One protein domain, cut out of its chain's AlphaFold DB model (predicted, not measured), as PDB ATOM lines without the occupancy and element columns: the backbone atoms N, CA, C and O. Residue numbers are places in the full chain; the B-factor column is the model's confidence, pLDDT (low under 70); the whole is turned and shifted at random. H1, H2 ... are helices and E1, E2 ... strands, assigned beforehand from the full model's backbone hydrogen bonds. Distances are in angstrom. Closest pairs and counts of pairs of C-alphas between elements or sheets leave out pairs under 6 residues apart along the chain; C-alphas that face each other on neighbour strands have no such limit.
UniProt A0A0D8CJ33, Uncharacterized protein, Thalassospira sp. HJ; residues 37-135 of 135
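This is residues 37 to 135 of the 135 residues of an uncharacterized protein of Thalassospira sp. HJ (UniProt A0A0D8CJ33). A strongly twisted sheet of five antiparallel strands curls round the short helix H3, and H2 packs on both the sheet and H3. The long hairpin E3 and E4 runs through the sheet, and E5 folds back on E4, which bends by 91 degrees at residue 123. The 99 printed residues hold H1, H2, H3, then E1 to E5, a mixed class; the sheet is branched at E3, and E2 E3 E4 E5 form a meander, each strand the antiparallel neighbour of the one before. The whole is compact and rounded, with a radius of gyration of the C-alphas of 12.4 A and spans of 35 by 27 by 21 A.

Start at H1, residues 45 to 48, not on the sheet; it only just touches H2, residues 59 to 64, with 3 pairs of C-alphas within 8 A, the closest Leu 48 and Val 59 at 5.0 A. H2 touches H3, residues 69 to 76, at a steep tilt of 57 degrees, opposite ways; their closest C-alphas, Lys 64 and Val 72, are 4.7 A apart. H2 and H3 are on the sheet, and in both every O i to N i+4 pair is within hydrogen-bond range; H1 is too short for one. Next come E1, residues 86 to 90, and E2, residues 97 to 99, on one side of E3, residues 102 to 111; look for N 89 and O 108 at 2.9 A, and N 97 and O 104 at 2.8 A. E4, residues 114 to 126, is on the other side, with N 107 and O 119 at 2.9 A. E5, residues 129 to 134, pairs with E4 through N 120 and O 133 at 2.8 A.

Find C-alpha 45 at (161.462, 166.265, 145.436), where H1 begins. H3 is 10.2 A long and E1 13.4 A. E3 starts at C-alpha 102, (147.882, 155.257, 160.548), and runs 27.6 A; E4 runs 28.6 A. E5, 14.5 A, ends at C-alpha 134, (148.611, 169.916, 165.736).

The C-alphas of Gln 82 and Ser 100, the two farthest apart, are 39.2 A apart. The printed part has no cut and no long link. Look for low confidence, pLDDT under 70, at residues 77 to 84 and 93.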
ATOM      1  N   TYR A  37     160.787 172.247 153.602       87.12
ATOM      2  CA  TYR A  37     162.170 172.116 154.039       87.12
ATOM      3  C   TYR A  37     162.392 170.791 154.772       87.12
ATOM      4  O   TYR A  37     161.459 170.186 155.304       87.12
ATOM      5  N   GLN A  38     163.642 170.352 154.822       87.75
ATOM      6  CA  GLN A  38     164.128 169.274 155.672       87.75
ATOM      7  C   GLN A  38     165.438 169.748 156.313       87.75
ATOM      8  O   GLN A  38     166.445 169.926 155.629       87.75
ATOM      9  N   GLY A  39     165.412 169.994 157.626       84.19
ATOM     10  CA  GLY A  39     166.484 170.744 158.289       84.19
ATOM     11  C   GLY A  39     166.572 172.175 157.746       84.19
ATOM     12  O   GLY A  39     165.543 172.820 157.557       84.19
ATOM     13  N   ASP A  40     167.789 172.640 157.462       81.62
ATOM     14  CA  ASP A  40     168.051 173.999 156.958       81.62
ATOM     15  C   ASP A  40     167.909 174.124 155.426       81.62
ATOM     16  O   ASP A  40     168.046 175.212 154.865       81.62
ATOM     17  N   GLY A  41     167.676 173.010 154.722       82.56
ATOM     18  CA  GLY A  41     167.599 172.952 153.262       82.56
ATOM     19  C   GLY A  41     166.203 172.612 152.747       82.56
ATOM     20  O   GLY A  41     165.355 172.108 153.478       82.56
ATOM     21  N   ARG A  42     165.957 172.849 151.453       85.69
ATOM     22  CA  ARG A  42     164.717 172.397 150.799       85.69
ATOM     23  C   ARG A  42     164.637 170.873 150.816       85.69
ATOM     24  O   ARG A  42     165.610 170.196 150.485       85.69
ATOM     25  N   ALA A  43     163.462 170.342 151.132       87.25
ATOM     26  CA  ALA A  43     163.192 168.920 151.036       87.25
ATOM     27  C   ALA A  43     163.364 168.467 149.575       87.25
ATOM     28  O   ALA A  43     162.833 169.105 148.656       87.25
ATOM     29  N   PRO A  44     164.092 167.368 149.323       86.56
ATOM     30  CA  PRO A  44     164.273 166.881 147.969       86.56
ATOM     31  C   PRO A  44     162.931 166.414 147.395       86.56
ATOM     32  O   PRO A  44     162.099 165.823 148.082       86.56
ATOM     33  N   LEU A  45     162.720 166.635 146.095       84.88
ATOM     34  CA  LEU A  45     161.462 166.265 145.436       84.88
ATOM     35  C   LEU A  45     161.162 164.759 145.539       84.88
ATOM     36  O   LEU A  45     159.996 164.375 145.556       84.88
ATOM     37  N   SER A  46     162.194 163.915 145.610       88.00
ATOM     38  CA  SER A  46     162.057 162.472 145.847       88.00
ATOM     39  C   SER A  46     161.366 162.164 147.176       88.00
ATOM     40  O   SER A  46     160.528 161.271 147.220       88.00
ATOM     41  N   LEU A  47     161.660 162.938 148.223       88.56
ATOM     42  CA  LEU A  47     161.027 162.817 149.535       88.56
ATOM     43  C   LEU A  47     159.572 163.291 149.482       88.56
ATOM     44  O   LEU A  47     158.676 162.600 149.948       88.56
ATOM     45  N   LEU A  48     159.304 164.423 148.824       89.06
ATOM     46  CA  LEU A  48     157.939 164.955 148.687       89.06
ATOM     47  C   LEU A  48     157.020 164.083 147.816       89.06
ATOM     48  O   LEU A  48     155.800 164.123 147.965       89.06
ATOM     49  N   LYS A  49     157.600 163.305 146.900       91.50
ATOM     50  CA  LYS A  49     156.892 162.321 146.069       91.50
ATOM     51  C   LYS A  49     156.879 160.918 146.675       91.50
ATOM     52  O   LYS A  49     156.306 160.021 146.064       91.50
ATOM     53  N   GLN A  50     157.502 160.715 147.834       92.38
ATOM     54  CA  GLN A  50     157.480 159.426 148.508       92.38
ATOM     55  C   GLN A  50     156.035 159.073 148.862       92.38
ATOM     56  O   GLN A  50     155.316 159.880 149.460       92.38
ATOM     57  N   THR A  51     155.604 157.876 148.483       93.94
ATOM     58  CA  THR A  51     154.264 157.382 148.786       93.94
ATOM     59  C   THR A  51     154.214 156.746 150.167       93.94
ATOM     60  O   THR A  51     155.201 156.154 150.609       93.94
ATOM     61  N   ALA A  52     153.050 156.814 150.803       92.06
ATOM     62  CA  ALA A  52     152.687 155.939 151.908       92.06
ATOM     63  C   ALA A  52     152.758 154.458 151.471       92.06
ATOM     64  O   ALA A  52     152.902 154.146 150.280       92.06
ATOM     65  N   SER A  53     152.626 153.529 152.418       90.06
ATOM     66  CA  SER A  53     152.681 152.082 152.158       90.06
ATOM     67  C   SER A  53     151.612 151.597 151.173       90.06
ATOM     68  O   SER A  53     151.757 150.530 150.581       90.06
ATOM     69  N   ASP A  54     150.540 152.368 150.973       85.62
ATOM     70  CA  ASP A  54     149.490 152.070 149.996       85.62
ATOM     71  C   ASP A  54     149.903 152.323 148.532       85.62
ATOM     72  O   ASP A  54     149.185 151.924 147.611       85.62
ATOM     73  N   GLY A  55     151.048 152.981 148.316       89.00
ATOM     74  CA  GLY A  55     151.597 153.317 147.004       89.00
ATOM     75  C   GLY A  55     150.825 154.400 146.244       89.00
ATOM     76  O   GLY A  55     151.095 154.605 145.059       89.00
ATOM     77  N   LYS A  56     149.855 155.073 146.871       89.25
ATOM     78  CA  LYS A  56     148.943 156.015 146.198       89.25
ATOM     79  C   LYS A  56     149.080 157.435 146.711       89.25
ATOM     80  O   LYS A  56     148.999 158.368 145.918       89.25
ATOM     81  N   ILE A  57     149.246 157.597 148.017       93.62
ATOM     82  CA  ILE A  57     149.219 158.908 148.664       93.62
ATOM     83  C   ILE A  57     150.651 159.399 148.848       93.62
ATOM     84  O   ILE A  57     151.430 158.755 149.547       93.62
ATOM     85  N   THR A  58     151.015 160.534 148.249       94.69
ATOM     86  CA  THR A  58     152.347 161.129 148.446       94.69
ATOM     87  C   THR A  58     152.384 162.104 149.622       94.69
ATOM     88  O   THR A  58     151.351 162.603 150.074       94.69
ATOM     89  N   VAL A  59     153.591 162.421 150.099       93.75
ATOM     90  CA  VAL A  59     153.813 163.448 151.133       93.75
ATOM     91  C   VAL A  59     153.193 164.782 150.715       93.75
ATOM     92  O   VAL A  59     152.479 165.410 151.494       93.75
ATOM     93  N   ILE A  60     153.411 165.222 149.473       92.50
ATOM     94  CA  ILE A  60     152.843 166.495 149.016       92.50
ATOM     95  C   ILE A  60     151.309 166.452 148.928       92.50
ATOM     96  O   ILE A  60     150.670 167.471 149.185       92.50
ATOM     97  N   ASP A  61     150.708 165.295 148.626       93.25
ATOM     98  CA  ASP A  61     149.247 165.151 148.583       93.25
ATOM     99  C   ASP A  61     148.626 165.319 149.971       93.25
ATOM    100  O   ASP A  61     147.629 166.036 150.105       93.25
ATOM    101  N   VAL A  62     149.218 164.709 151.007       95.31
ATOM    102  CA  VAL A  62     148.691 164.853 152.374       95.31
ATOM    103  C   VAL A  62     148.836 166.269 152.894       95.31
ATOM    104  O   VAL A  62     147.880 166.805 153.446       95.31
ATOM    105  N   LEU A  63     149.978 166.918 152.656       94.88
ATOM    106  CA  LEU A  63     150.204 168.285 153.125       94.88
ATOM    107  C   LEU A  63     149.256 169.284 152.444       94.88
ATOM    108  O   LEU A  63     148.678 170.141 153.108       94.88
ATOM    109  N   LYS A  64     149.025 169.143 151.132       93.62
ATOM    110  CA  LYS A  64     148.085 170.005 150.393       93.62
ATOM    111  C   LYS A  64     146.619 169.735 150.720       93.62
ATOM    112  O   LYS A  64     145.795 170.628 150.555       93.62
ATOM    113  N   GLY A  65     146.290 168.517 151.141       94.50
ATOM    114  CA  GLY A  65     144.940 168.121 151.541       94.50
ATOM    115  C   GLY A  65     144.720 168.097 153.054       94.50
ATOM    116  O   GLY A  65     143.739 167.503 153.491       94.50
ATOM    117  N   SER A  66     145.635 168.664 153.843       96.31
ATOM    118  CA  SER A  66     145.573 168.701 155.307       96.31
ATOM    119  C   SER A  66     144.286 169.369 155.807       96.31
ATOM    120  O   SER A  66     143.783 170.317 155.203       96.31
ATOM    121  N   ALA A  67     143.762 168.901 156.940       96.62
ATOM    122  CA  ALA A  67     142.656 169.561 157.634       96.62
ATOM    123  C   ALA A  67     143.085 170.895 158.279       96.62
ATOM    124  O   ALA A  67     142.252 171.774 158.493       96.62
ATOM    125  N   ASP A  68     144.383 171.071 158.552       95.94
ATOM    126  CA  ASP A  68     144.942 172.335 159.029       95.94
ATOM    127  C   ASP A  68     145.294 173.275 157.864       95.94
ATOM    128  O   ASP A  68     146.112 172.939 157.004       95.94
ATOM    129  N   GLN A  69     144.698 174.470 157.858       92.69
ATOM    130  CA  GLN A  69     144.837 175.440 156.767       92.69
ATOM    131  C   GLN A  69     146.231 176.067 156.663       92.69
ATOM    132  O   GLN A  69     146.625 176.460 155.569       92.69
ATOM    133  N   ASP A  70     146.991 176.163 157.753       91.94
ATOM    134  CA  ASP A  70     148.339 176.738 157.694       91.94
ATOM    135  C   ASP A  70     149.321 175.739 157.081       91.94
ATOM    136  O   ASP A  70     150.194 176.123 156.301       91.94
ATOM    137  N   VAL A  71     149.107 174.444 157.342       93.19
ATOM    138  CA  VAL A  71     149.790 173.370 156.612       93.19
ATOM    139  C   VAL A  71     149.469 173.452 155.121       93.19
ATOM    140  O   VAL A  71     150.384 173.453 154.299       93.19
ATOM    141  N   VAL A  72     148.191 173.592 154.751       92.25
ATOM    142  CA  VAL A  72     147.800 173.720 153.336       92.25
ATOM    143  C   VAL A  72     148.448 174.946 152.697       92.25
ATOM    144  O   VAL A  72     149.013 174.829 151.609       92.25
ATOM    145  N   LYS A  73     148.426 176.108 153.360       88.50
ATOM    146  CA  LYS A  73     149.076 177.335 152.868       88.50
ATOM    147  C   LYS A  73     150.569 177.117 152.634       88.50
ATOM    148  O   LYS A  73     151.042 177.393 151.534       88.50
ATOM    149  N   GLY A  74     151.290 176.559 153.608       87.69
ATOM    150  CA  GLY A  74     152.719 176.268 153.459       87.69
ATOM    151  C   GLY A  74     153.026 175.239 152.360       87.69
ATOM    152  O   GLY A  74     154.049 175.328 151.688       87.69
ATOM    153  N   ALA A  75     152.119 174.291 152.106       88.69
ATOM    154  CA  ALA A  75     152.280 173.266 151.069       88.69
ATOM    155  C   ALA A  75     151.854 173.705 149.654       88.69
ATOM    156  O   ALA A  75     152.242 173.076 148.663       88.69
ATOM    157  N   THR A  76     151.004 174.729 149.536       82.81
ATOM    158  CA  THR A  76     150.403 175.152 148.257       82.81
ATOM    159  C   THR A  76     150.957 176.464 147.721       82.81
ATOM    160  O   THR A  76     150.957 176.623 146.500       82.81
ATOM    161  N   ASN A  77     151.458 177.361 148.577       69.88
ATOM    162  CA  ASN A  77     151.878 178.700 148.168       69.88
ATOM    163  C   ASN A  77     153.282 179.085 148.724       69.88
ATOM    164  O   ASN A  77     153.372 179.698 149.781       69.88
ATOM    165  N   PRO A  78     154.387 178.703 148.056       55.28
ATOM    166  CA  PRO A  78     155.770 179.033 148.463       55.28
ATOM    167  C   PRO A  78     156.051 180.532 148.566       55.28
ATOM    168  O   PRO A  78     155.678 181.295 147.679       55.28
ATOM    169  N   GLY A  79     156.895 180.913 149.524       51.81
ATOM    170  CA  GLY A  79     157.839 182.013 149.303       51.81
ATOM    171  C   GLY A  79     157.241 183.417 149.225       51.81
ATOM    172  O   GLY A  79     157.794 184.271 148.536       51.81
ATOM    173  N   GLY A  80     156.144 183.697 149.932       49.25
ATOM    174  CA  GLY A  80     155.699 185.081 150.092       49.25
ATOM    175  C   GLY A  80     155.137 185.737 148.834       49.25
ATOM    176  O   GLY A  80     154.963 186.958 148.847       49.25
ATOM    177  N   GLU A  81     154.806 184.990 147.775       50.00
ATOM    178  CA  GLU A  81     154.040 185.568 146.669       50.00
ATOM    179  C   GLU A  81     152.663 186.011 147.192       50.00
ATOM    180  O   GLU A  81     151.805 185.209 147.560       50.00
ATOM    181  N   GLN A  82     152.534 187.337 147.322       50.22
ATOM    182  CA  GLN A  82     151.408 188.086 147.884       50.22
ATOM    183  C   GLN A  82     150.808 187.488 149.168       50.22
ATOM    184  O   GLN A  82     149.690 186.980 149.194       50.22
ATOM    185  N   GLY A  83     151.530 187.641 150.283       57.62
ATOM    186  CA  GLY A  83     150.932 187.588 151.624       57.62
ATOM    187  C   GLY A  83     150.888 186.219 152.304       57.62
ATOM    188  O   GLY A  83     150.341 186.127 153.402       57.62
ATOM    189  N   ASN A  84     151.476 185.169 151.716       67.19
ATOM    190  CA  ASN A  84     151.667 183.901 152.422       67.19
ATOM    191  C   ASN A  84     153.044 183.825 153.095       67.19
ATOM    192  O   ASN A  84     154.055 183.669 152.421       67.19
ATOM    193  N   SER A  85     153.085 183.903 154.423       79.50
ATOM    194  CA  SER A  85     154.332 183.807 155.200       79.50
ATOM    195  C   SER A  85     154.507 182.447 155.879       79.50
ATOM    196  O   SER A  85     155.240 182.368 156.867       79.50
ATOM    197  N   TYR A  86     153.801 181.418 155.398       85.88
ATOM    198  CA  TYR A  86     153.865 180.069 155.948       85.88
ATOM    199  C   TYR A  86     154.859 179.184 155.194       85.88
ATOM    200  O   TYR A  86     154.734 179.008 153.985       85.88
ATOM    201  N   ASP A  87     155.764 178.561 155.945       88.44
ATOM    202  CA  ASP A  87     156.709 177.545 155.473       88.44
ATOM    203  C   ASP A  87     156.504 176.235 156.251       88.44
ATOM    204  O   ASP A  87     156.022 176.245 157.390       88.44
ATOM    205  N   LEU A  88     156.888 175.099 155.660       91.12
ATOM    206  CA  LEU A  88     156.823 173.789 156.318       91.12
ATOM    207  C   LEU A  88     158.204 173.172 156.441       91.12
ATOM    208  O   LEU A  88     158.905 173.050 155.446       91.12
ATOM    209  N   VAL A  89     158.560 172.692 157.627       91.88
ATOM    210  CA  VAL A  89     159.794 171.923 157.841       91.88
ATOM    211  C   VAL A  89     159.420 170.506 158.251       91.88
ATOM    212  O   VAL A  89     158.783 170.308 159.285       91.88
ATOM    213  N   LEU A  90     159.819 169.508 157.467       92.25
ATOM    214  CA  LEU A  90     159.701 168.101 157.840       92.25
ATOM    215  C   LEU A  90     160.529 167.848 159.100       92.25
ATOM    216  O   LEU A  90     161.712 168.182 159.157       92.25
ATOM    217  N   ALA A  91     159.897 167.282 160.126       83.12
ATOM    218  CA  ALA A  91     160.529 167.155 161.434       83.12
ATOM    219  C   ALA A  91     161.585 166.038 161.498       83.12
ATOM    220  O   ALA A  91     162.461 166.109 162.356       83.12
ATOM    221  N   ASN A  92     161.517 165.043 160.603       75.06
ATOM    222  CA  ASN A  92     162.328 163.825 160.655       75.06
ATOM    223  C   ASN A  92     163.055 163.530 159.325       75.06
ATOM    224  O   ASN A  92     162.735 164.087 158.271       75.06
ATOM    225  N   GLY A  93     164.073 162.661 159.397       66.50
ATOM    226  CA  GLY A  93     164.868 162.216 158.242       66.50
ATOM    227  C   GLY A  93     164.067 161.381 157.234       66.50
ATOM    228  O   GLY A  93     164.274 161.520 156.030       66.50
ATOM    229  N   ASP A  94     163.103 160.602 157.729       70.12
ATOM    230  CA  ASP A  94     162.104 159.896 156.927       70.12
ATOM    231  C   ASP A  94     160.802 160.706 156.869       70.12
ATOM    232  O   ASP A  94     160.375 161.283 157.876       70.12
ATOM    233  N   ALA A  95     160.149 160.750 155.703       82.75
ATOM    234  CA  ALA A  95     158.913 161.518 155.561       82.75
ATOM    235  C   ALA A  95     157.724 160.845 156.252       82.75
ATOM    236  O   ALA A  95     156.934 161.520 156.909       82.75
ATOM    237  N   TRP A  96     157.611 159.523 156.113       93.12
ATOM    238  CA  TRP A  96     156.502 158.744 156.648       93.12
ATOM    239  C   TRP A  96     156.860 158.091 157.977       93.12
ATOM    240  O   TRP A  96     157.888 157.437 158.126       93.12
ATOM    241  N   GLN A  97     155.957 158.242 158.932       93.38
ATOM    242  CA  GLN A  97     155.936 157.557 160.218       93.38
ATOM    243  C   GLN A  97     154.630 156.787 160.349       93.38
ATOM    244  O   GLN A  97     153.731 156.946 159.525       93.38
ATOM    245  N   LYS A  98     154.515 155.956 161.385       93.31
ATOM    246  CA  LYS A  98     153.324 155.144 161.624       93.31
ATOM    247  C   LYS A  98     153.009 155.031 163.110       93.31
ATOM    248  O   LYS A  98     153.902 154.763 163.908       93.31
ATOM    249  N   ASP A  99     151.739 155.196 163.458       93.56
ATOM    250  CA  ASP A  99     151.195 154.970 164.799       93.56
ATOM    251  C   ASP A  99     149.884 154.153 164.720       93.56
ATOM    252  O   ASP A  99     149.585 153.518 163.703       93.56
ATOM    253  N   SER A 100     149.104 154.138 165.806       92.31
ATOM    254  CA  SER A 100     147.800 153.462 165.875       92.31
ATOM    255  C   SER A 100     146.714 154.082 164.988       92.31
ATOM    256  O   SER A 100     145.734 153.408 164.679       92.31
ATOM    257  N   ASP A 101     146.851 155.350 164.609       90.25
ATOM    258  CA  ASP A 101     145.912 156.083 163.758       90.25
ATOM    259  C   ASP A 101     146.255 155.985 162.264       90.25
ATOM    260  O   ASP A 101     145.404 156.295 161.427       90.25
ATOM    261  N   GLY A 102     147.468 155.548 161.918       92.50
ATOM    262  CA  GLY A 102     147.882 155.257 160.548       92.50
ATOM    263  C   GLY A 102     149.285 155.755 160.227       92.50
ATOM    264  O   GLY A 102     150.085 156.042 161.114       92.50
ATOM    265  N   GLU A 103     149.592 155.837 158.933       95.44
ATOM    266  CA  GLU A 103     150.819 156.482 158.466       95.44
ATOM    267  C   GLU A 103     150.643 157.997 158.402       95.44
ATOM    268  O   GLU A 103     149.581 158.482 158.006       95.44
ATOM    269  N   PHE A 104     151.667 158.751 158.786       96.00
ATOM    270  CA  PHE A 104     151.609 160.206 158.855       96.00
ATOM    271  C   PHE A 104     152.954 160.864 158.576       96.00
ATOM    272  O   PHE A 104     154.012 160.250 158.694       96.00
ATOM    273  N   VAL A 105     152.888 162.148 158.242       95.88
ATOM    274  CA  VAL A 105     154.037 163.036 158.075       95.88
ATOM    275  C   VAL A 105     154.014 164.070 159.191       95.88
ATOM    276  O   VAL A 105     152.962 164.636 159.488       95.88
ATOM    277  N   VAL A 106     155.171 164.349 159.793       95.62
ATOM    278  CA  VAL A 106     155.305 165.407 160.803       95.62
ATOM    279  C   VAL A 106     155.935 166.641 160.174       95.62
ATOM    280  O   VAL A 106     157.054 166.581 159.660       95.62
ATOM    281  N   VAL A 107     155.235 167.768 160.263       94.50
ATOM    282  CA  VAL A 107     155.704 169.074 159.796       94.50
ATOM    283  C   VAL A 107     155.650 170.106 160.912       94.50
ATOM    284  O   VAL A 107     154.673 170.200 161.652       94.50
ATOM    285  N   LYS A 108     156.692 170.923 161.012       94.25
ATOM    286  CA  LYS A 108     156.660 172.185 161.747       94.25
ATOM    287  C   LYS A 108     156.132 173.255 160.808       94.25
ATOM    288  O   LYS A 108     156.640 173.399 159.697       94.25
ATOM    289  N   VAL A 109     155.131 173.994 161.262       92.62
ATOM    290  CA  VAL A 109     154.586 175.143 160.545       92.62
ATOM    291  C   VAL A 109     155.316 176.380 161.036       92.62
ATOM    292  O   VAL A 109     155.284 176.691 162.230       92.62
ATOM    293  N   LEU A 110     155.991 177.074 160.130       90.00
ATOM    294  CA  LEU A 110     156.677 178.326 160.410       90.00
ATOM    295  C   LEU A 110     155.827 179.469 159.872       90.00
ATOM    296  O   LEU A 110     155.275 179.362 158.783       90.00
ATOM    297  N   TYR A 111     155.748 180.562 160.620       87.44
ATOM    298  CA  TYR A 111     155.204 181.831 160.156       87.44
ATOM    299  C   TYR A 111     156.287 182.892 160.298       87.44
ATOM    300  O   TYR A 111     156.816 183.087 161.395       87.44
ATOM    301  N   MET A 112     156.657 183.535 159.188       84.75
ATOM    302  CA  MET A 112     157.746 184.521 159.147       84.75
ATOM    303  C   MET A 112     159.047 183.986 159.786       84.75
ATOM    304  O   MET A 112     159.683 184.653 160.600       84.75
ATOM    305  N   GLY A 113     159.406 182.736 159.469       82.81
ATOM    306  CA  GLY A 113     160.609 182.068 159.981       82.81
ATOM    307  C   GLY A 113     160.526 181.557 161.425       82.81
ATOM    308  O   GLY A 113     161.451 180.893 161.884       82.81
ATOM    309  N   SER A 114     159.429 181.811 162.143       86.44
ATOM    310  CA  SER A 114     159.241 181.346 163.524       86.44
ATOM    311  C   SER A 114     158.292 180.156 163.586       86.44
ATOM    312  O   SER A 114     157.180 180.225 163.062       86.44
ATOM    313  N   VAL A 115     158.697 179.079 164.264       91.12
ATOM    314  CA  VAL A 115     157.847 177.893 164.473       91.12
ATOM    315  C   VAL A 115     156.608 178.283 165.279       91.12
ATOM    316  O   VAL A 115     156.730 178.801 166.385       91.12
ATOM    317  N   GLN A 116     155.427 178.019 164.724       94.06
ATOM    318  CA  GLN A 116     154.139 178.285 165.371       94.06
ATOM    319  C   GLN A 116     153.561 177.038 166.033       94.06
ATOM    320  O   GLN A 116     153.048 177.108 167.144       94.06
ATOM    321  N   LYS A 117     153.620 175.904 165.331       95.00
ATOM    322  CA  LYS A 117     153.019 174.634 165.753       95.00
ATOM    323  C   LYS A 117     153.674 173.461 165.042       95.00
ATOM    324  O   LYS A 117     154.303 173.635 163.992       95.00
ATOM    325  N   THR A 118     153.496 172.266 165.590       95.56
ATOM    326  CA  THR A 118     153.914 171.015 164.938       95.56
ATOM    327  C   THR A 118     152.692 170.161 164.647       95.56
ATOM    328  O   THR A 118     151.896 169.897 165.542       95.56
ATOM    329  N   CYS A 119     152.540 169.723 163.401       96.38
ATOM    330  CA  CYS A 119     151.386 168.965 162.939       96.38
ATOM    331  C   CYS A 119     151.792 167.583 162.425       96.38
ATOM    332  O   CYS A 119     152.747 167.447 161.663       96.38
ATOM    333  N   SER A 120     151.022 166.569 162.810       96.56
ATOM    334  CA  SER A 120     151.029 165.234 162.210       96.56
ATOM    335  C   SER A 120     149.869 165.137 161.223       96.56
ATOM    336  O   SER A 120     148.710 165.258 161.626       96.56
ATOM    337  N   VAL A 121     150.176 164.950 159.941       97.12
ATOM    338  CA  VAL A 121     149.195 164.835 158.855       97.12
ATOM    339  C   VAL A 121     149.142 163.385 158.400       97.12
ATOM    340  O   VAL A 121     150.117 162.855 157.872       97.12
ATOM    341  N   TYR A 122     148.011 162.736 158.632       96.94
ATOM    342  CA  TYR A 122     147.827 161.308 158.409       96.94
ATOM    343  C   TYR A 122     147.393 161.026 156.967       96.94
ATOM    344  O   TYR A 122     146.551 161.734 156.420       96.94
ATOM    345  N   ALA A 123     147.858 159.924 156.375       96.00
ATOM    346  CA  ALA A 123     147.368 159.370 155.104       96.00
ATOM    347  C   ALA A 123     145.960 158.747 155.225       96.00
ATOM    348  O   ALA A 123     145.594 157.823 154.504       96.00
ATOM    349  N   VAL A 124     145.156 159.249 156.157       94.94
ATOM    350  CA  VAL A 124     143.781 158.842 156.418       94.94
ATOM    351  C   VAL A 124     142.933 160.099 156.359       94.94
ATOM    352  O   VAL A 124     143.281 161.113 156.964       94.94
ATOM    353  N   LYS A 125     141.828 160.055 155.618       92.25
ATOM    354  CA  LYS A 125     140.910 161.191 155.532       92.25
ATOM    355  C   LYS A 125     139.895 161.186 156.666       92.25
ATOM    356  O   LYS A 125     139.415 160.129 157.065       92.25
ATOM    357  N   ASP A 126     139.551 162.382 157.121       89.62
ATOM    358  CA  ASP A 126     138.372 162.667 157.930       89.62
ATOM    359  C   ASP A 126     137.475 163.609 157.112       89.62
ATOM    360  O   ASP A 126     137.780 164.787 156.905       89.62
ATOM    361  N   GLY A 127     136.432 163.046 156.498       91.50
ATOM    362  CA  GLY A 127     135.663 163.729 155.458       91.50
ATOM    363  C   GLY A 127     136.466 163.936 154.165       91.50
ATOM    364  O   GLY A 127     136.938 162.979 153.549       91.50
ATOM    365  N   SER A 128     136.583 165.188 153.708       91.31
ATOM    366  CA  SER A 128     137.284 165.538 152.460       91.31
ATOM    367  C   SER A 128     138.787 165.789 152.638       91.31
ATOM    368  O   SER A 128     139.532 165.683 151.656       91.31
ATOM    369  N   ALA A 129     139.226 166.081 153.865       95.94
ATOM    370  CA  ALA A 129     140.597 166.443 154.206       95.94
ATOM    371  C   ALA A 129     141.336 165.292 154.901       95.94
ATOM    372  O   ALA A 129     140.726 164.384 155.463       95.94
ATOM    373  N   TYR A 130     142.662 165.324 154.868       96.81
ATOM    374  CA  TYR A 130     143.507 164.402 155.616       96.81
ATOM    375  C   TYR A 130     143.495 164.759 157.101       96.81
ATOM    376  O   TYR A 130     143.712 165.915 157.486       96.81
ATOM    377  N   LYS A 131     143.246 163.752 157.942       97.12
ATOM    378  CA  LYS A 131     143.241 163.881 159.397       97.12
ATOM    379  C   LYS A 131     144.550 164.526 159.834       97.12
ATOM    380  O   LYS A 131     145.631 164.087 159.449       97.12
ATOM    381  N   THR A 132     144.448 165.584 160.627       97.31
ATOM    382  CA  THR A 132     145.598 166.384 161.051       97.31
ATOM    383  C   THR A 132     145.510 166.645 162.543       97.31
ATOM    384  O   THR A 132     144.451 167.013 163.045       97.31
ATOM    385  N   LYS A 133     146.615 166.446 163.260       96.56
ATOM    386  CA  LYS A 133     146.731 166.756 164.689       96.56
ATOM    387  C   LYS A 133     147.874 167.735 164.889       96.56
ATOM    388  O   LYS A 133     149.002 167.393 164.548       96.56
ATOM    389  N   CYS A 134     147.595 168.907 165.445       96.06
ATOM    390  CA  CYS A 134     148.611 169.916 165.736       96.06
ATOM    391  C   CYS A 134     148.760 170.127 167.246       96.06
ATOM    392  O   CYS A 134     147.783 170.000 167.987       96.06
ATOM    393  N   GLN A 135     149.985 170.437 167.666       92.62
ATOM    394  CA  GLN A 135     150.381 170.798 169.027       92.62
ATOM    395  C   GLN A 135     151.039 172.173 169.029       92.62
ATOM    396  O   GLN A 135     151.788 172.460 168.057       92.62
TER     397      GLN A 135